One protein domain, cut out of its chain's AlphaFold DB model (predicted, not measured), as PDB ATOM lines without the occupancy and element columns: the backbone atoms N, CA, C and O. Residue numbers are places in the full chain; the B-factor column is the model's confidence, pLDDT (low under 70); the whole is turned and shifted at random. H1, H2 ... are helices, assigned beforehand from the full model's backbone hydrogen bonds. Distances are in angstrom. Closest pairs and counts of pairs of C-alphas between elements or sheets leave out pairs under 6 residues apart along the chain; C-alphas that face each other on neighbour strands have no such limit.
ATOM      1  N   TRP A  43     -55.621 -37.764   4.028       96.00
ATOM      2  CA  TRP A  43     -55.270 -38.513   2.821       96.00
ATOM      3  C   TRP A  43     -54.254 -37.799   1.916       96.00
ATOM      4  O   TRP A  43     -53.471 -38.481   1.258       96.00
ATOM      5  N   LEU A  44     -54.235 -36.459   1.885       97.19
ATOM      6  CA  LEU A  44     -53.327 -35.689   1.028       97.19
ATOM      7  C   LEU A  44     -51.884 -35.828   1.517       97.19
ATOM      8  O   LEU A  44     -51.006 -36.170   0.734       97.19
ATOM      9  N   SER A  45     -51.670 -35.680   2.828       95.69
ATOM     10  CA  SER A  45     -50.363 -35.916   3.459       95.69
ATOM     11  C   SER A  45     -49.868 -37.347   3.214       95.69
ATOM     12  O   SER A  45     -48.702 -37.566   2.895       95.69
ATOM     13  N   ILE A  46     -50.769 -38.334   3.289       96.94
ATOM     14  CA  ILE A  46     -50.435 -39.734   2.992       96.94
ATOM     15  C   ILE A  46     -50.022 -39.894   1.522       96.94
ATOM     16  O   ILE A  46     -48.999 -40.517   1.242       96.94
ATOM     17  N   ALA A  47     -50.770 -39.311   0.581       97.69
ATOM     18  CA  ALA A  47     -50.449 -39.371  -0.843       97.69
ATOM     19  C   ALA A  47     -49.100 -38.705  -1.167       97.69
ATOM     20  O   ALA A  47     -48.311 -39.270  -1.925       97.69
ATOM     21  N   ASP A  48     -48.811 -37.551  -0.560       97.25
ATOM     22  CA  ASP A  48     -47.540 -36.837  -0.718       97.25
ATOM     23  C   ASP A  48     -46.364 -37.653  -0.150       97.25
ATOM     24  O   ASP A  48     -45.310 -37.767  -0.783       97.25
ATOM     25  N   ASN A  49     -46.550 -38.289   1.011       96.75
ATOM     26  CA  ASN A  49     -45.541 -39.158   1.619       96.75
ATOM     27  C   ASN A  49     -45.252 -40.396   0.760       96.75
ATOM     28  O   ASN A  49     -44.085 -40.750   0.573       96.75
ATOM     29  N   LEU A  50     -46.292 -41.033   0.213       97.69
ATOM     30  CA  LEU A  50     -46.156 -42.190  -0.676       97.69
ATOM     31  C   LEU A  50     -45.428 -41.823  -1.975       97.69
ATOM     32  O   LEU A  50     -44.528 -42.549  -2.389       97.69
ATOM     33  N   GLU A  51     -45.758 -40.689  -2.598       97.62
ATOM     34  CA  GLU A  51     -45.045 -40.220  -3.794       97.62
ATOM     35  C   GLU A  51     -43.591 -39.866  -3.506       97.62
ATOM     36  O   GLU A  51     -42.702 -40.252  -4.265       97.62
ATOM     37  N   SER A  52     -43.330 -39.168  -2.399       96.94
ATOM     38  CA  SER A  52     -41.969 -38.831  -1.982       96.94
ATOM     39  C   SER A  52     -41.136 -40.100  -1.774       96.94
ATOM     40  O   SER A  52     -40.055 -40.230  -2.347       96.94
ATOM     41  N   ALA A  53     -41.668 -41.088  -1.045       97.50
ATOM     42  CA  ALA A  53     -40.999 -42.371  -0.834       97.50
ATOM     43  C   ALA A  53     -40.805 -43.164  -2.137       97.50
ATOM     44  O   ALA A  53     -39.823 -43.889  -2.282       97.50
ATOM     45  N   ALA A  54     -41.715 -43.031  -3.099       97.19
ATOM     46  CA  ALA A  54     -41.655 -43.767  -4.355       97.19
ATOM     47  C   ALA A  54     -40.778 -43.123  -5.441       97.19
ATOM     48  O   ALA A  54     -40.570 -43.746  -6.483       97.19
ATOM     49  N   THR A  55     -40.287 -41.899  -5.230       96.12
ATOM     50  CA  THR A  55     -39.529 -41.140  -6.242       96.12
ATOM     51  C   THR A  55     -38.089 -40.849  -5.850       96.12
ATOM     52  O   THR A  55     -37.267 -40.650  -6.737       96.12
ATOM     53  N   LYS A  56     -37.769 -40.822  -4.554       96.81
ATOM     54  CA  LYS A  56     -36.428 -40.469  -4.077       96.81
ATOM     55  C   LYS A  56     -36.084 -41.150  -2.750       96.81
ATOM     56  O   LYS A  56     -36.999 -41.536  -2.012       96.81
ATOM     57  N   PRO A  57     -34.791 -41.271  -2.401       97.81
ATOM     58  CA  PRO A  57     -34.396 -41.768  -1.094       97.81
ATOM     59  C   PRO A  57     -34.728 -40.742  -0.001       97.81
ATOM     60  O   PRO A  57     -34.779 -39.531  -0.228       97.81
ATOM     61  N   THR A  58     -34.939 -41.222   1.222       97.44
ATOM     62  CA  THR A  58     -35.075 -40.345   2.395       97.44
ATOM     63  C   THR A  58     -33.735 -39.690   2.740       97.44
ATOM     64  O   THR A  58     -32.676 -40.246   2.453       97.44
ATOM     65  N   SER A  59     -33.755 -38.542   3.426       96.81
ATOM     66  CA  SER A  59     -32.522 -37.857   3.857       96.81
ATOM     67  C   SER A  59     -31.602 -38.757   4.686       96.81
ATOM     68  O   SER A  59     -30.400 -38.777   4.460       96.81
ATOM     69  N   LYS A  60     -32.179 -39.574   5.575       97.94
ATOM     70  CA  LYS A  60     -31.439 -40.561   6.376       97.94
ATOM     71  C   LYS A  60     -30.796 -41.662   5.530       97.94
ATOM     72  O   LYS A  60     -29.739 -42.165   5.885       97.94
ATOM     73  N   GLN A  61     -31.436 -42.064   4.430       98.12
ATOM     74  CA  GLN A  61     -30.864 -43.050   3.510       98.12
ATOM     75  C   GLN A  61     -29.711 -42.461   2.702       98.12
ATOM     76  O   GLN A  61     -28.722 -43.154   2.507       98.12
ATOM     77  N   VAL A  62     -29.823 -41.200   2.272       97.88
ATOM     78  CA  VAL A  62     -28.723 -40.482   1.606       97.88
ATOM     79  C   VAL A  62     -27.533 -40.344   2.554       97.88
ATOM     80  O   VAL A  62     -26.439 -40.767   2.209       97.88
ATOM     81  N   GLU A  63     -27.762 -39.878   3.784       97.69
ATOM     82  CA  GLU A  63     -26.715 -39.764   4.805       97.69
ATOM     83  C   GLU A  63     -26.032 -41.113   5.077       97.69
ATOM     84  O   GLU A  63     -24.807 -41.191   5.139       97.69
ATOM     85  N   LEU A  64     -26.803 -42.197   5.213       97.56
ATOM     86  CA  LEU A  64     -26.235 -43.532   5.405       97.56
ATOM     87  C   LEU A  64     -25.425 -43.993   4.184       97.56
ATOM     88  O   LEU A  64     -24.377 -44.608   4.355       97.56
ATOM     89  N   ALA A  65     -25.882 -43.694   2.968       97.38
ATOM     90  CA  ALA A  65     -25.153 -44.022   1.746       97.38
ATOM     91  C   ALA A  65     -23.802 -43.307   1.679       97.38
ATOM     92  O   ALA A  65     -22.794 -43.947   1.379       97.38
ATOM     93  N   ASP A  66     -23.770 -42.024   2.050       97.12
ATOM     94  CA  ASP A  66     -22.547 -41.219   2.100       97.12
ATOM     95  C   ASP A  66     -21.529 -41.816   3.085       97.12
ATOM     96  O   ASP A  66     -20.355 -41.974   2.748       97.12
ATOM     97  N   HIS A  67     -21.980 -42.243   4.273       97.19
ATOM     98  CA  HIS A  67     -21.120 -42.917   5.257       97.19
ATOM     99  C   HIS A  67     -20.592 -44.275   4.770       97.19
ATOM    100  O   HIS A  67     -19.506 -44.690   5.173       97.19
ATOM    101  N   LEU A  68     -21.348 -44.967   3.915       96.31
ATOM    102  CA  LEU A  68     -20.947 -46.238   3.307       96.31
ATOM    103  C   LEU A  68     -20.121 -46.057   2.022       96.31
ATOM    104  O   LEU A  68     -19.712 -47.052   1.428       96.31
ATOM    105  N   GLY A  69     -19.881 -44.819   1.570       96.12
ATOM    106  CA  GLY A  69     -19.204 -44.544   0.299       96.12
ATOM    107  C   GLY A  69     -19.989 -45.028  -0.926       96.12
ATOM    108  O   GLY A  69     -19.402 -45.296  -1.974       96.12
ATOM    109  N   MET A  70     -21.310 -45.173  -0.798       95.12
ATOM    110  CA  MET A  70     -22.202 -45.653  -1.846       95.12
ATOM    111  C   MET A  70     -22.921 -44.472  -2.507       95.12
ATOM    112  O   MET A  70     -23.623 -43.715  -1.845       95.12
ATOM    113  N   ALA A  71     -22.841 -44.357  -3.834       93.94
ATOM    114  CA  ALA A  71     -23.654 -43.390  -4.568       93.94
ATOM    115  C   ALA A  71     -25.107 -43.889  -4.704       93.94
ATOM    116  O   ALA A  71     -25.370 -44.888  -5.380       93.94
ATOM    117  N   LEU A  72     -26.064 -43.182  -4.095       94.44
ATOM    118  CA  LEU A  72     -27.494 -43.351  -4.370       94.44
ATOM    119  C   LEU A  72     -27.958 -42.303  -5.384       94.44
ATOM    120  O   LEU A  72     -27.825 -41.104  -5.149       94.44
ATOM    121  N   GLY A  73     -28.535 -42.756  -6.500       92.19
ATOM    122  CA  GLY A  73     -29.201 -41.866  -7.451       92.19
ATOM    123  C   GLY A  73     -30.355 -41.112  -6.783       92.19
ATOM    124  O   GLY A  73     -31.063 -41.664  -5.936       92.19
ATOM    125  N   SER A  74     -30.548 -39.846  -7.155       92.12
ATOM    126  CA  SER A  74     -31.631 -39.008  -6.619       92.12
ATOM    127  C   SER A  74     -33.027 -39.471  -7.054       92.12
ATOM    128  O   SER A  74     -34.015 -39.075  -6.440       92.12
ATOM    129  N   ASP A  75     -33.090 -40.318  -8.079       92.12
ATOM    130  CA  ASP A  75     -34.268 -40.954  -8.666       92.12
ATOM    131  C   ASP A  75     -34.539 -42.370  -8.121       92.12
ATOM    132  O   ASP A  75     -35.516 -43.012  -8.513       92.12
ATOM    133  N   VAL A  76     -33.693 -42.879  -7.217       95.06
ATOM    134  CA  VAL A  76     -33.874 -44.204  -6.612       95.06
ATOM    135  C   VAL A  76     -34.953 -44.126  -5.525       95.06
ATOM    136  O   VAL A  76     -34.759 -43.436  -4.525       95.06
ATOM    137  N   PRO A  77     -36.075 -44.862  -5.630       97.56
ATOM    138  CA  PRO A  77     -37.118 -44.833  -4.606       97.56
ATOM    139  C   PRO A  77     -36.600 -45.268  -3.233       97.56
ATOM    140  O   PRO A  77     -35.766 -46.171  -3.133       97.56
ATOM    141  N   ALA A  78     -37.153 -44.711  -2.157       98.12
ATOM    142  CA  ALA A  78     -36.769 -45.047  -0.788       98.12
ATOM    143  C   ALA A  78     -36.812 -46.560  -0.474       98.12
ATOM    144  O   ALA A  78     -35.861 -47.043   0.146       98.12
ATOM    145  N   PRO A  79     -37.816 -47.357  -0.906       97.75
ATOM    146  CA  PRO A  79     -37.783 -48.811  -0.712       97.75
ATOM    147  C   PRO A  79     -36.590 -49.490  -1.399       97.75
ATOM    148  O   PRO A  79     -35.985 -50.401  -0.838       97.75
ATOM    149  N   VAL A  80     -36.223 -49.032  -2.598       96.88
ATOM    150  CA  VAL A  80     -35.104 -49.577  -3.384       96.88
ATOM    151  C   VAL A  80     -33.775 -49.182  -2.746       96.88
ATOM    152  O   VAL A  80     -32.911 -50.032  -2.539       96.88
ATOM    153  N   ALA A  81     -33.640 -47.916  -2.343       97.25
ATOM    154  CA  ALA A  81     -32.490 -47.425  -1.594       97.25
ATOM    155  C   ALA A  81     -32.273 -48.228  -0.302       97.25
ATOM    156  O   ALA A  81     -31.145 -48.617  -0.010       97.25
ATOM    157  N   ALA A  82     -33.347 -48.551   0.433       97.50
ATOM    158  CA  ALA A  82     -33.268 -49.383   1.633       97.50
ATOM    159  C   ALA A  82     -32.664 -50.765   1.341       97.50
ATOM    160  O   ALA A  82     -31.785 -51.212   2.077       97.50
ATOM    161  N   VAL A  83     -33.100 -51.428   0.265       96.00
ATOM    162  CA  VAL A  83     -32.577 -52.748  -0.122       96.00
ATOM    163  C   VAL A  83     -31.114 -52.667  -0.550       96.00
ATOM    164  O   VAL A  83     -30.319 -53.511  -0.139       96.00
ATOM    165  N   ARG A  84     -30.729 -51.651  -1.328       95.31
ATOM    166  CA  ARG A  84     -29.332 -51.493  -1.756       95.31
ATOM    167  C   ARG A  84     -28.396 -51.226  -0.578       95.31
ATOM    168  O   ARG A  84     -27.385 -51.910  -0.452       95.31
ATOM    169  N   LEU A  85     -28.777 -50.316   0.320       95.94
ATOM    170  CA  LEU A  85     -28.049 -50.055   1.566       95.94
ATOM    171  C   LEU A  85     -27.924 -51.326   2.415       95.94
ATOM    172  O   LEU A  85     -26.845 -51.643   2.908       95.94
ATOM    173  N   ALA A  86     -29.012 -52.092   2.540       95.25
ATOM    174  CA  ALA A  86     -28.996 -53.360   3.257       95.25
ATOM    175  C   ALA A  86     -28.045 -54.382   2.614       95.25
ATOM    176  O   ALA A  86     -27.374 -55.107   3.339       95.25
ATOM    177  N   ASN A  87     -27.954 -54.444   1.283       92.44
ATOM    178  CA  ASN A  87     -27.037 -55.358   0.598       92.44
ATOM    179  C   ASN A  87     -25.561 -54.981   0.821       92.44
ATOM    180  O   ASN A  87     -24.778 -55.863   1.160       92.44
ATOM    181  N   VAL A  88     -25.201 -53.692   0.761       93.75
ATOM    182  CA  VAL A  88     -23.836 -53.221   1.094       93.75
ATOM    183  C   VAL A  88     -23.469 -53.563   2.544       93.75
ATOM    184  O   VAL A  88     -22.374 -54.043   2.847       93.75
ATOM    185  N   LEU A  89     -24.416 -53.375   3.468       94.38
ATOM    186  CA  LEU A  89     -24.218 -53.747   4.867       94.38
ATOM    187  C   LEU A  89     -24.099 -55.264   5.056       94.38
ATOM    188  O   LEU A  89     -23.289 -55.697   5.869       94.38
ATOM    189  N   LYS A  90     -24.852 -56.088   4.316       92.88
ATOM    190  CA  LYS A  90     -24.723 -57.556   4.382       92.88
ATOM    191  C   LYS A  90     -23.326 -58.020   3.994       92.88
ATOM    192  O   LYS A  90     -22.798 -58.892   4.674       92.88
ATOM    193  N   GLU A  91     -22.737 -57.436   2.952       87.94
ATOM    194  CA  GLU A  91     -21.357 -57.739   2.550       87.94
ATOM    195  C   GLU A  91     -20.375 -57.393   3.672       87.94
ATOM    196  O   GLU A  91     -19.536 -58.210   4.043       87.94
ATOM    197  N   THR A  92     -20.556 -56.223   4.291       90.94
ATOM    198  CA  THR A  92     -19.732 -55.764   5.421       90.94
ATOM    199  C   THR A  92     -19.877 -56.670   6.653       90.94
ATOM    200  O   THR A  92     -18.917 -56.899   7.384       90.94
ATOM    201  N   LEU A  93     -21.080 -57.198   6.886       92.06
ATOM    202  CA  LEU A  93     -21.427 -58.039   8.035       92.06
ATOM    203  C   LEU A  93     -21.296 -59.548   7.761       92.06
ATOM    204  O   LEU A  93     -21.660 -60.346   8.624       92.06
ATOM    205  N   ALA A  94     -20.809 -59.949   6.581       90.69
ATOM    206  CA  ALA A  94     -20.711 -61.344   6.141       90.69
ATOM    207  C   ALA A  94     -22.035 -62.137   6.255       90.69
ATOM    208  O   ALA A  94     -22.050 -63.322   6.596       90.69
ATOM    209  N   LEU A  95     -23.165 -61.481   5.980       88.69
ATOM    210  CA  LEU A  95     -24.484 -62.116   5.966       88.69
ATOM    211  C   LEU A  95     -24.731 -62.851   4.634       88.69
ATOM    212  O   LEU A  95     -24.170 -62.464   3.608       88.69
ATOM    213  N   PRO A  96     -25.598 -63.885   4.606       86.62
ATOM    214  CA  PRO A  96     -25.912 -64.617   3.380       86.62
ATOM    215  C   PRO A  96     -26.420 -63.698   2.261       86.62
ATOM    216  O   PRO A  96     -27.277 -62.837   2.488       86.62
ATOM    217  N   GLY A  97     -25.905 -63.914   1.047       80.75
ATOM    218  CA  GLY A  97     -26.283 -63.162  -0.149       80.75
ATOM    219  C   GLY A  97     -27.748 -63.356  -0.554       80.75
ATOM    220  O   GLY A  97     -28.393 -64.354  -0.222       80.75
ATOM    221  N   SER A  98     -28.278 -62.378  -1.286       84.88
ATOM    222  CA  SER A  98     -29.606 -62.460  -1.903       84.88
ATOM    223  C   SER A  98     -29.564 -63.365  -3.138       84.88
ATOM    224  O   SER A  98     -28.528 -63.497  -3.781       84.88
ATOM    225  N   ARG A  99     -30.694 -63.994  -3.478       84.19
ATOM    226  CA  ARG A  99     -30.815 -64.780  -4.713       84.19
ATOM    227  C   ARG A  99     -31.047 -63.869  -5.912       84.19
ATOM    228  O   ARG A  99     -31.819 -62.905  -5.801       84.19
ATOM    229  N   ASP A 100     -30.458 -64.256  -7.036       86.75
ATOM    230  CA  ASP A 100     -30.753 -63.666  -8.333       86.75
ATOM    231  C   ASP A 100     -32.225 -63.901  -8.703       86.75
ATOM    232  O   ASP A 100     -32.832 -64.917  -8.341       86.75
ATOM    233  N   ALA A 101     -32.814 -62.933  -9.390       84.56
ATOM    234  CA  ALA A 101     -34.183 -62.940  -9.862       84.56
ATOM    235  C   ALA A 101     -34.274 -62.283 -11.236       84.56
ATOM    236  O   ALA A 101     -33.698 -61.222 -11.491       84.56
ATOM    237  N   GLU A 102     -35.065 -62.904 -12.100       87.56
ATOM    238  CA  GLU A 102     -35.493 -62.301 -13.354       87.56
ATOM    239  C   GLU A 102     -36.504 -61.183 -13.082       87.56
ATOM    240  O   GLU A 102     -37.248 -61.218 -12.096       87.56
ATOM    241  N   ILE A 103     -36.522 -60.174 -13.953       85.75
ATOM    242  CA  ILE A 103     -37.459 -59.052 -13.863       85.75
ATOM    243  C   ILE A 103     -38.808 -59.521 -14.424       85.75
ATOM    244  O   ILE A 103     -38.877 -59.832 -15.613       85.75
ATOM    245  N   PRO A 104     -39.884 -59.571 -13.618       88.75
ATOM    246  CA  PRO A 104     -41.179 -60.033 -14.103       88.75
ATOM    247  C   PRO A 104     -41.800 -59.047 -15.100       88.75
ATOM    248  O   PRO A 104     -41.747 -57.834 -14.889       88.75
ATOM    249  N   GLU A 105     -42.470 -59.563 -16.135       90.62
ATOM    250  CA  GLU A 105     -43.218 -58.761 -17.123       90.62
ATOM    251  C   GLU A 105     -44.254 -57.841 -16.453       90.62
ATOM    252  O   GLU A 105     -44.384 -56.673 -16.820       90.62
ATOM    253  N   SER A 106     -44.882 -58.311 -15.371       91.56
ATOM    254  CA  SER A 106     -45.872 -57.558 -14.593       91.56
ATOM    255  C   SER A 106     -45.341 -56.266 -13.959       91.56
ATOM    256  O   SER A 106     -46.128 -55.365 -13.666       91.56
ATOM    257  N   LEU A 107     -44.022 -56.128 -13.752       92.19
ATOM    258  CA  LEU A 107     -43.442 -54.848 -13.329       92.19
ATOM    259  C   LEU A 107     -43.500 -53.832 -14.473       92.19
ATOM    260  O   LEU A 107     -43.878 -52.685 -14.252       92.19
ATOM    261  N   THR A 108     -43.172 -54.269 -15.689       91.88
ATOM    262  CA  THR A 108     -43.197 -53.425 -16.891       91.88
ATOM    263  C   THR A 108     -44.624 -52.998 -17.228       91.88
ATOM    264  O   THR A 108     -44.858 -51.833 -17.541       91.88
ATOM    265  N   GLU A 109     -45.594 -53.907 -17.097       93.88
ATOM    266  CA  GLU A 109     -47.019 -53.590 -17.256       93.88
ATOM    267  C   GLU A 109     -47.474 -52.519 -16.254       93.88
ATOM    268  O   GLU A 109     -48.077 -51.520 -16.646       93.88
ATOM    269  N   LEU A 110     -47.122 -52.676 -14.971       94.75
ATOM    270  CA  LEU A 110     -47.455 -51.708 -13.924       94.75
ATOM    271  C   LEU A 110     -46.808 -50.335 -14.173       94.75
ATOM    272  O   LEU A 110     -47.420 -49.301 -13.914       94.75
ATOM    273  N   GLU A 111     -45.576 -50.302 -14.681       94.81
ATOM    274  CA  GLU A 111     -44.901 -49.062 -15.079       94.81
ATOM    275  C   GLU A 111     -45.583 -48.399 -16.283       94.81
ATOM    276  O   GLU A 111     -45.760 -47.177 -16.289       94.81
ATOM    277  N   GLY A 112     -46.052 -49.201 -17.243       95.00
ATOM    278  CA  GLY A 112     -46.871 -48.755 -18.369       95.00
ATOM    279  C   GLY A 112     -48.202 -48.146 -17.924       95.00
ATOM    280  O   GLY A 112     -48.529 -47.034 -18.337       95.00
ATOM    281  N   GLU A 113     -48.929 -48.807 -17.015       94.56
ATOM    282  CA  GLU A 113     -50.150 -48.263 -16.394       94.56
ATOM    283  C   GLU A 113     -49.887 -46.929 -15.687       94.56
ATOM    284  O   GLU A 113     -50.721 -46.018 -15.689       94.56
ATOM    285  N   LEU A 114     -48.716 -46.801 -15.061       95.00
ATOM    286  CA  LEU A 114     -48.313 -45.586 -14.371       95.00
ATOM    287  C   LEU A 114     -47.753 -44.513 -15.319       95.00
ATOM    288  O   LEU A 114     -47.607 -43.367 -14.889       95.00
ATOM    289  N   GLY A 115     -47.478 -44.821 -16.585       95.31
ATOM    290  CA  GLY A 115     -46.869 -43.882 -17.527       95.31
ATOM    291  C   GLY A 115     -45.482 -43.408 -17.081       95.31
ATOM    292  O   GLY A 115     -45.157 -42.233 -17.242       95.31
ATOM    293  N   ILE A 116     -44.696 -44.290 -16.459       93.50
ATOM    294  CA  ILE A 116     -43.328 -44.007 -16.001       93.50
ATOM    295  C   ILE A 116     -42.308 -44.819 -16.802       93.50
ATOM    296  O   ILE A 116     -42.623 -45.879 -17.338       93.50
ATOM    297  N   SER A 117     -41.077 -44.310 -16.888       90.44
ATOM    298  CA  SER A 117     -39.977 -44.994 -17.575       90.44
ATOM    299  C   SER A 117     -39.673 -46.348 -16.937       90.44
ATOM    300  O   SER A 117     -39.721 -46.481 -15.712       90.44
ATOM    301  N   SER A 118     -39.313 -47.330 -17.769       88.62
ATOM    302  CA  SER A 118     -39.019 -48.680 -17.291       88.62
ATOM    303  C   SER A 118     -37.803 -48.707 -16.367       88.62
ATOM    304  O   SER A 118     -36.744 -48.171 -16.704       88.62
ATOM    305  N   SER A 119     -37.933 -49.392 -15.228       85.62
ATOM    306  CA  SER A 119     -36.822 -49.570 -14.281       85.62
ATOM    307  C   SER A 119     -35.908 -50.734 -14.636       85.62
ATOM    308  O   SER A 119     -34.938 -50.960 -13.920       85.62
ATOM    309  N   ALA A 120     -36.180 -51.482 -15.712       80.38
ATOM    310  CA  ALA A 120     -35.452 -52.711 -16.026       80.38
ATOM    311  C   ALA A 120     -33.930 -52.507 -16.138       80.38
ATOM    312  O   ALA A 120     -33.157 -53.378 -15.754       80.38
ATOM    313  N   VAL A 121     -33.501 -51.325 -16.590       81.62
ATOM    314  CA  VAL A 121     -32.083 -50.944 -16.727       81.62
ATOM    315  C   VAL A 121     -31.416 -50.653 -15.371       81.62
ATOM    316  O   VAL A 121     -30.194 -50.674 -15.262       81.62
ATOM    317  N   LEU A 122     -32.203 -50.379 -14.327       79.75
ATOM    318  CA  LEU A 122     -31.720 -49.960 -13.010       79.75
ATOM    319  C   LEU A 122     -31.645 -51.106 -11.990       79.75
ATOM    320  O   LEU A 122     -31.100 -50.895 -10.912       79.75
ATOM    321  N   VAL A 123     -32.196 -52.288 -12.275       79.00
ATOM    322  CA  VAL A 123     -32.338 -53.398 -11.311       79.00
ATOM    323  C   VAL A 123     -31.078 -54.275 -11.292       79.00
ATOM    324  O   VAL A 123     -30.712 -54.829 -12.321       79.00
ATOM    325  N   LEU A 124     -30.457 -54.501 -10.124       75.94
ATOM    326  CA  LEU A 124     -29.265 -55.365  -9.971       75.94
ATOM    327  C   LEU A 124     -29.607 -56.869  -9.880       75.94
ATOM    328  O   LEU A 124     -28.895 -57.640  -9.247       75.94
ATOM    329  N   HIS A 125     -30.727 -57.280 -10.476       76.31
ATOM    330  CA  HIS A 125     -31.224 -58.661 -10.544       76.31
ATOM    331  C   HIS A 125     -31.398 -59.404  -9.207       76.31
ATOM    332  O   HIS A 125     -31.392 -60.625  -9.205       76.31
ATOM    333  N   THR A 126     -31.613 -58.740  -8.064       89.69
ATOM    334  CA  THR A 126     -31.963 -59.454  -6.813       89.69
ATOM    335  C   THR A 126     -33.473 -59.491  -6.578       89.69
ATOM    336  O   THR A 126     -34.175 -58.506  -6.817       89.69
ATOM    337  N   SER A 127     -33.994 -60.593  -6.023       89.75
ATOM    338  CA  SER A 127     -35.435 -60.727  -5.718       89.75
ATOM    339  C   SER A 127     -35.963 -59.645  -4.764       89.75
ATOM    340  O   SER A 127     -37.104 -59.191  -4.884       89.75
ATOM    341  N   GLN A 128     -35.120 -59.201  -3.829       91.31
ATOM    342  CA  GLN A 128     -35.446 -58.142  -2.874       91.31
ATOM    343  C   GLN A 128     -35.558 -56.781  -3.562       91.31
ATOM    344  O   GLN A 128     -36.482 -56.026  -3.264       91.31
ATOM    345  N   GLU A 129     -34.658 -56.473  -4.500       93.81
ATOM    346  CA  GLU A 129     -34.706 -55.211  -5.238       93.81
ATOM    347  C   GLU A 129     -35.905 -55.168  -6.187       93.81
ATOM    348  O   GLU A 129     -36.628 -54.174  -6.197       93.81
ATOM    349  N   VAL A 130     -36.193 -56.267  -6.895       92.19
ATOM    350  CA  VAL A 130     -37.415 -56.405  -7.710       92.19
ATOM    351  C   VAL A 130     -38.668 -56.154  -6.859       92.19
ATOM    352  O   VAL A 130     -39.534 -55.365  -7.237       92.19
ATOM    353  N   SER A 131     -38.745 -56.760  -5.670       92.75
ATOM    354  CA  SER A 131     -39.867 -56.560  -4.738       92.75
ATOM    355  C   SER A 131     -39.979 -55.106  -4.256       92.75
ATOM    356  O   SER A 131     -41.084 -54.580  -4.119       92.75
ATOM    357  N   ALA A 132     -38.848 -54.433  -4.025       95.62
ATOM    358  CA  ALA A 132     -38.819 -53.026  -3.630       95.62
ATOM    359  C   ALA A 132     -39.279 -52.085  -4.752       95.62
ATOM    360  O   ALA A 132     -39.976 -51.106  -4.475       95.62
ATOM    361  N   TRP A 133     -38.960 -52.397  -6.011       95.94
ATOM    362  CA  TRP A 133     -39.497 -51.670  -7.162       95.94
ATOM    363  C   TRP A 133     -41.013 -51.832  -7.276       95.94
ATOM    364  O   TRP A 133     -41.709 -50.822  -7.388       95.94
ATOM    365  N   PHE A 134     -41.550 -53.052  -7.136       95.38
ATOM    366  CA  PHE A 134     -43.002 -53.255  -7.048       95.38
ATOM    367  C   PHE A 134     -43.623 -52.426  -5.924       95.38
ATOM    368  O   PHE A 134     -44.621 -51.743  -6.153       95.38
ATOM    369  N   ALA A 135     -43.029 -52.441  -4.728       96.12
ATOM    370  CA  ALA A 135     -43.517 -51.651  -3.602       96.12
ATOM    371  C   ALA A 135     -43.571 -50.152  -3.943       96.12
ATOM    372  O   ALA A 135     -44.608 -49.524  -3.739       96.12
ATOM    373  N   ALA A 136     -42.513 -49.593  -4.539       97.06
ATOM    374  CA  ALA A 136     -42.492 -48.200  -4.983       97.06
ATOM    375  C   ALA A 136     -43.564 -47.907  -6.053       97.06
ATOM    376  O   ALA A 136     -44.225 -46.870  -6.006       97.06
ATOM    377  N   ARG A 137     -43.794 -48.821  -7.005       97.00
ATOM    378  CA  ARG A 137     -44.815 -48.632  -8.052       97.00
ATOM    379  C   ARG A 137     -46.230 -48.702  -7.479       97.00
ATOM    380  O   ARG A 137     -47.064 -47.856  -7.798       97.00
ATOM    381  N   TYR A 138     -46.491 -49.621  -6.553       97.44
ATOM    382  CA  TYR A 138     -47.764 -49.662  -5.834       97.44
ATOM    383  C   TYR A 138     -47.979 -48.436  -4.940       97.44
ATOM    384  O   TYR A 138     -49.106 -47.957  -4.872       97.44
ATOM    385  N   MET A 139     -46.936 -47.865  -4.324       97.81
ATOM    386  CA  MET A 139     -47.047 -46.586  -3.602       97.81
ATOM    387  C   MET A 139     -47.541 -45.460  -4.523       97.81
ATOM    388  O   MET A 139     -48.474 -44.748  -4.152       97.81
ATOM    389  N   LEU A 140     -46.997 -45.338  -5.744       97.81
ATOM    390  CA  LEU A 140     -47.479 -44.363  -6.739       97.81
ATOM    391  C   LEU A 140     -48.926 -44.635  -7.161       97.81
ATOM    392  O   LEU A 140     -49.737 -43.708  -7.212       97.81
ATOM    393  N   LYS A 141     -49.268 -45.899  -7.441       97.69
ATOM    394  CA  LYS A 141     -50.637 -46.302  -7.805       97.69
ATOM    395  C   LYS A 141     -51.631 -45.945  -6.699       97.69
ATOM    396  O   LYS A 141     -52.678 -45.364  -6.979       97.69
ATOM    397  N   THR A 142     -51.275 -46.214  -5.444       97.69
ATOM    398  CA  THR A 142     -52.082 -45.864  -4.273       97.69
ATOM    399  C   THR A 142     -52.199 -44.354  -4.092       97.69
ATOM    400  O   THR A 142     -53.305 -43.868  -3.877       97.69
ATOM    401  N   ALA A 143     -51.109 -43.594  -4.232       98.06
ATOM    402  CA  ALA A 143     -51.144 -42.136  -4.119       98.06
ATOM    403  C   ALA A 143     -52.062 -41.497  -5.176       98.06
ATOM    404  O   ALA A 143     -52.888 -40.645  -4.845       98.06
ATOM    405  N   ARG A 144     -51.998 -41.970  -6.430       97.81
ATOM    406  CA  ARG A 144     -52.939 -41.569  -7.490       97.81
ATOM    407  C   ARG A 144     -54.376 -41.937  -7.142       97.81
ATOM    408  O   ARG A 144     -55.261 -41.100  -7.288       97.81
ATOM    409  N   GLY A 145     -54.594 -43.149  -6.630       97.62
ATOM    410  CA  GLY A 145     -55.898 -43.592  -6.145       97.62
ATOM    411  C   GLY A 145     -56.456 -42.683  -5.048       97.62
ATOM    412  O   GLY A 145     -57.617 -42.298  -5.120       97.62
ATOM    413  N   LEU A 146     -55.638 -42.277  -4.068       98.19
ATOM    414  CA  LEU A 146     -56.040 -41.327  -3.023       98.19
ATOM    415  C   LEU A 146     -56.409 -39.962  -3.610       98.19
ATOM    416  O   LEU A 146     -57.440 -39.416  -3.233       98.19
ATOM    417  N   ARG A 147     -55.616 -39.426  -4.548       97.56
ATOM    418  CA  ARG A 147     -55.910 -38.136  -5.198       97.56
ATOM    419  C   ARG A 147     -57.158 -38.172  -6.068       97.56
ATOM    420  O   ARG A 147     -57.885 -37.189  -6.106       97.56
ATOM    421  N   GLN A 148     -57.411 -39.282  -6.753       97.31
ATOM    422  CA  GLN A 148     -58.599 -39.444  -7.586       97.31
ATOM    423  C   GLN A 148     -59.858 -39.648  -6.738       97.31
ATOM    424  O   GLN A 148     -60.902 -39.066  -7.024       97.31
ATOM    425  N   LEU A 149     -59.765 -40.480  -5.699       97.81
ATOM    426  CA  LEU A 149     -60.888 -40.802  -4.826       97.81
ATOM    427  C   LEU A 149     -61.192 -39.662  -3.845       97.81
ATOM    428  O   LEU A 149     -62.351 -39.463  -3.490       97.81
TER     429      LEU A 149
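AT A GLANCE: This is residues 43 to 149 of the 460 residues of the protein "Uncharacterized protein DUF4263" of Clavibacter sp. 199 (UniProt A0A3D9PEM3). A slightly slanted slab of helices is built along H5 and H3, which run side by side over only part of their lengths and together make the long axis. H1 packs on one side of H5 and H2 on the same side of H3, while H4 covers the other side of H5. The printed part has 107 residues with five named helices, H1 to H5 in order, and no named strand: all helix. It is compact, with a radius of gyration of the C-alphas of 14.4 A, and spans 46 by 30 by 19 A, only just elongated.

HOW THE PARTS SIT: H1, residues 43 to 55, touches H5, residues 127 to 149, opposite ways at a shallow tilt of 32 degrees, only just short of steep; the closest C-alphas, of Ala 47 and Ala 143, are 4.3 A apart. H1 and H3, residues 78 to 92, touch only at their ends, the closest C-alphas being those of Ala 53 and Ala 78 at 5.0 A. H2, residues 59 to 67, touches H3 the same way at a shallow tilt of 26 degrees, closest at the C-alphas of Ala 65 and Leu 85, 6.7 A. H3, with residues 78 to 84 alone, touches residues 128 to 136 of H5, opposite ways at a shallow tilt of 19 degrees; the C-alphas of Val 80 and Ala 132 are closest, 5.1 A. H4, residues 105 to 114, touches residues 133 to 141 of H5 the same way at a shallow tilt of 28 degrees, with the C-alphas of Leu 107 and Phe 134 closest, 6.5 A. H4 is apart from H1, H2 and H3. In H1, H2, H3, H4 and H5 every O i to N i+4 pair is within hydrogen-bond range.

IN THESE COORDINATES: H1 begins at C-alpha 43 (-55.270, -38.513, 2.821) and is 18.4 A long; H2 is 12.6 A, H3 21.1 A and H4 14.4 A. H5, 32.3 A, ends at C-alpha 149 (-60.888, -40.802, -4.826).

THE WHOLE: The C-alphas farthest apart, of Ala 94 and Leu 149, are 46.4 A apart. The links from H3 to H4 and from H4 to H5 are long. The printed part has no cut, and no printed residue is under 70 in pLDDT.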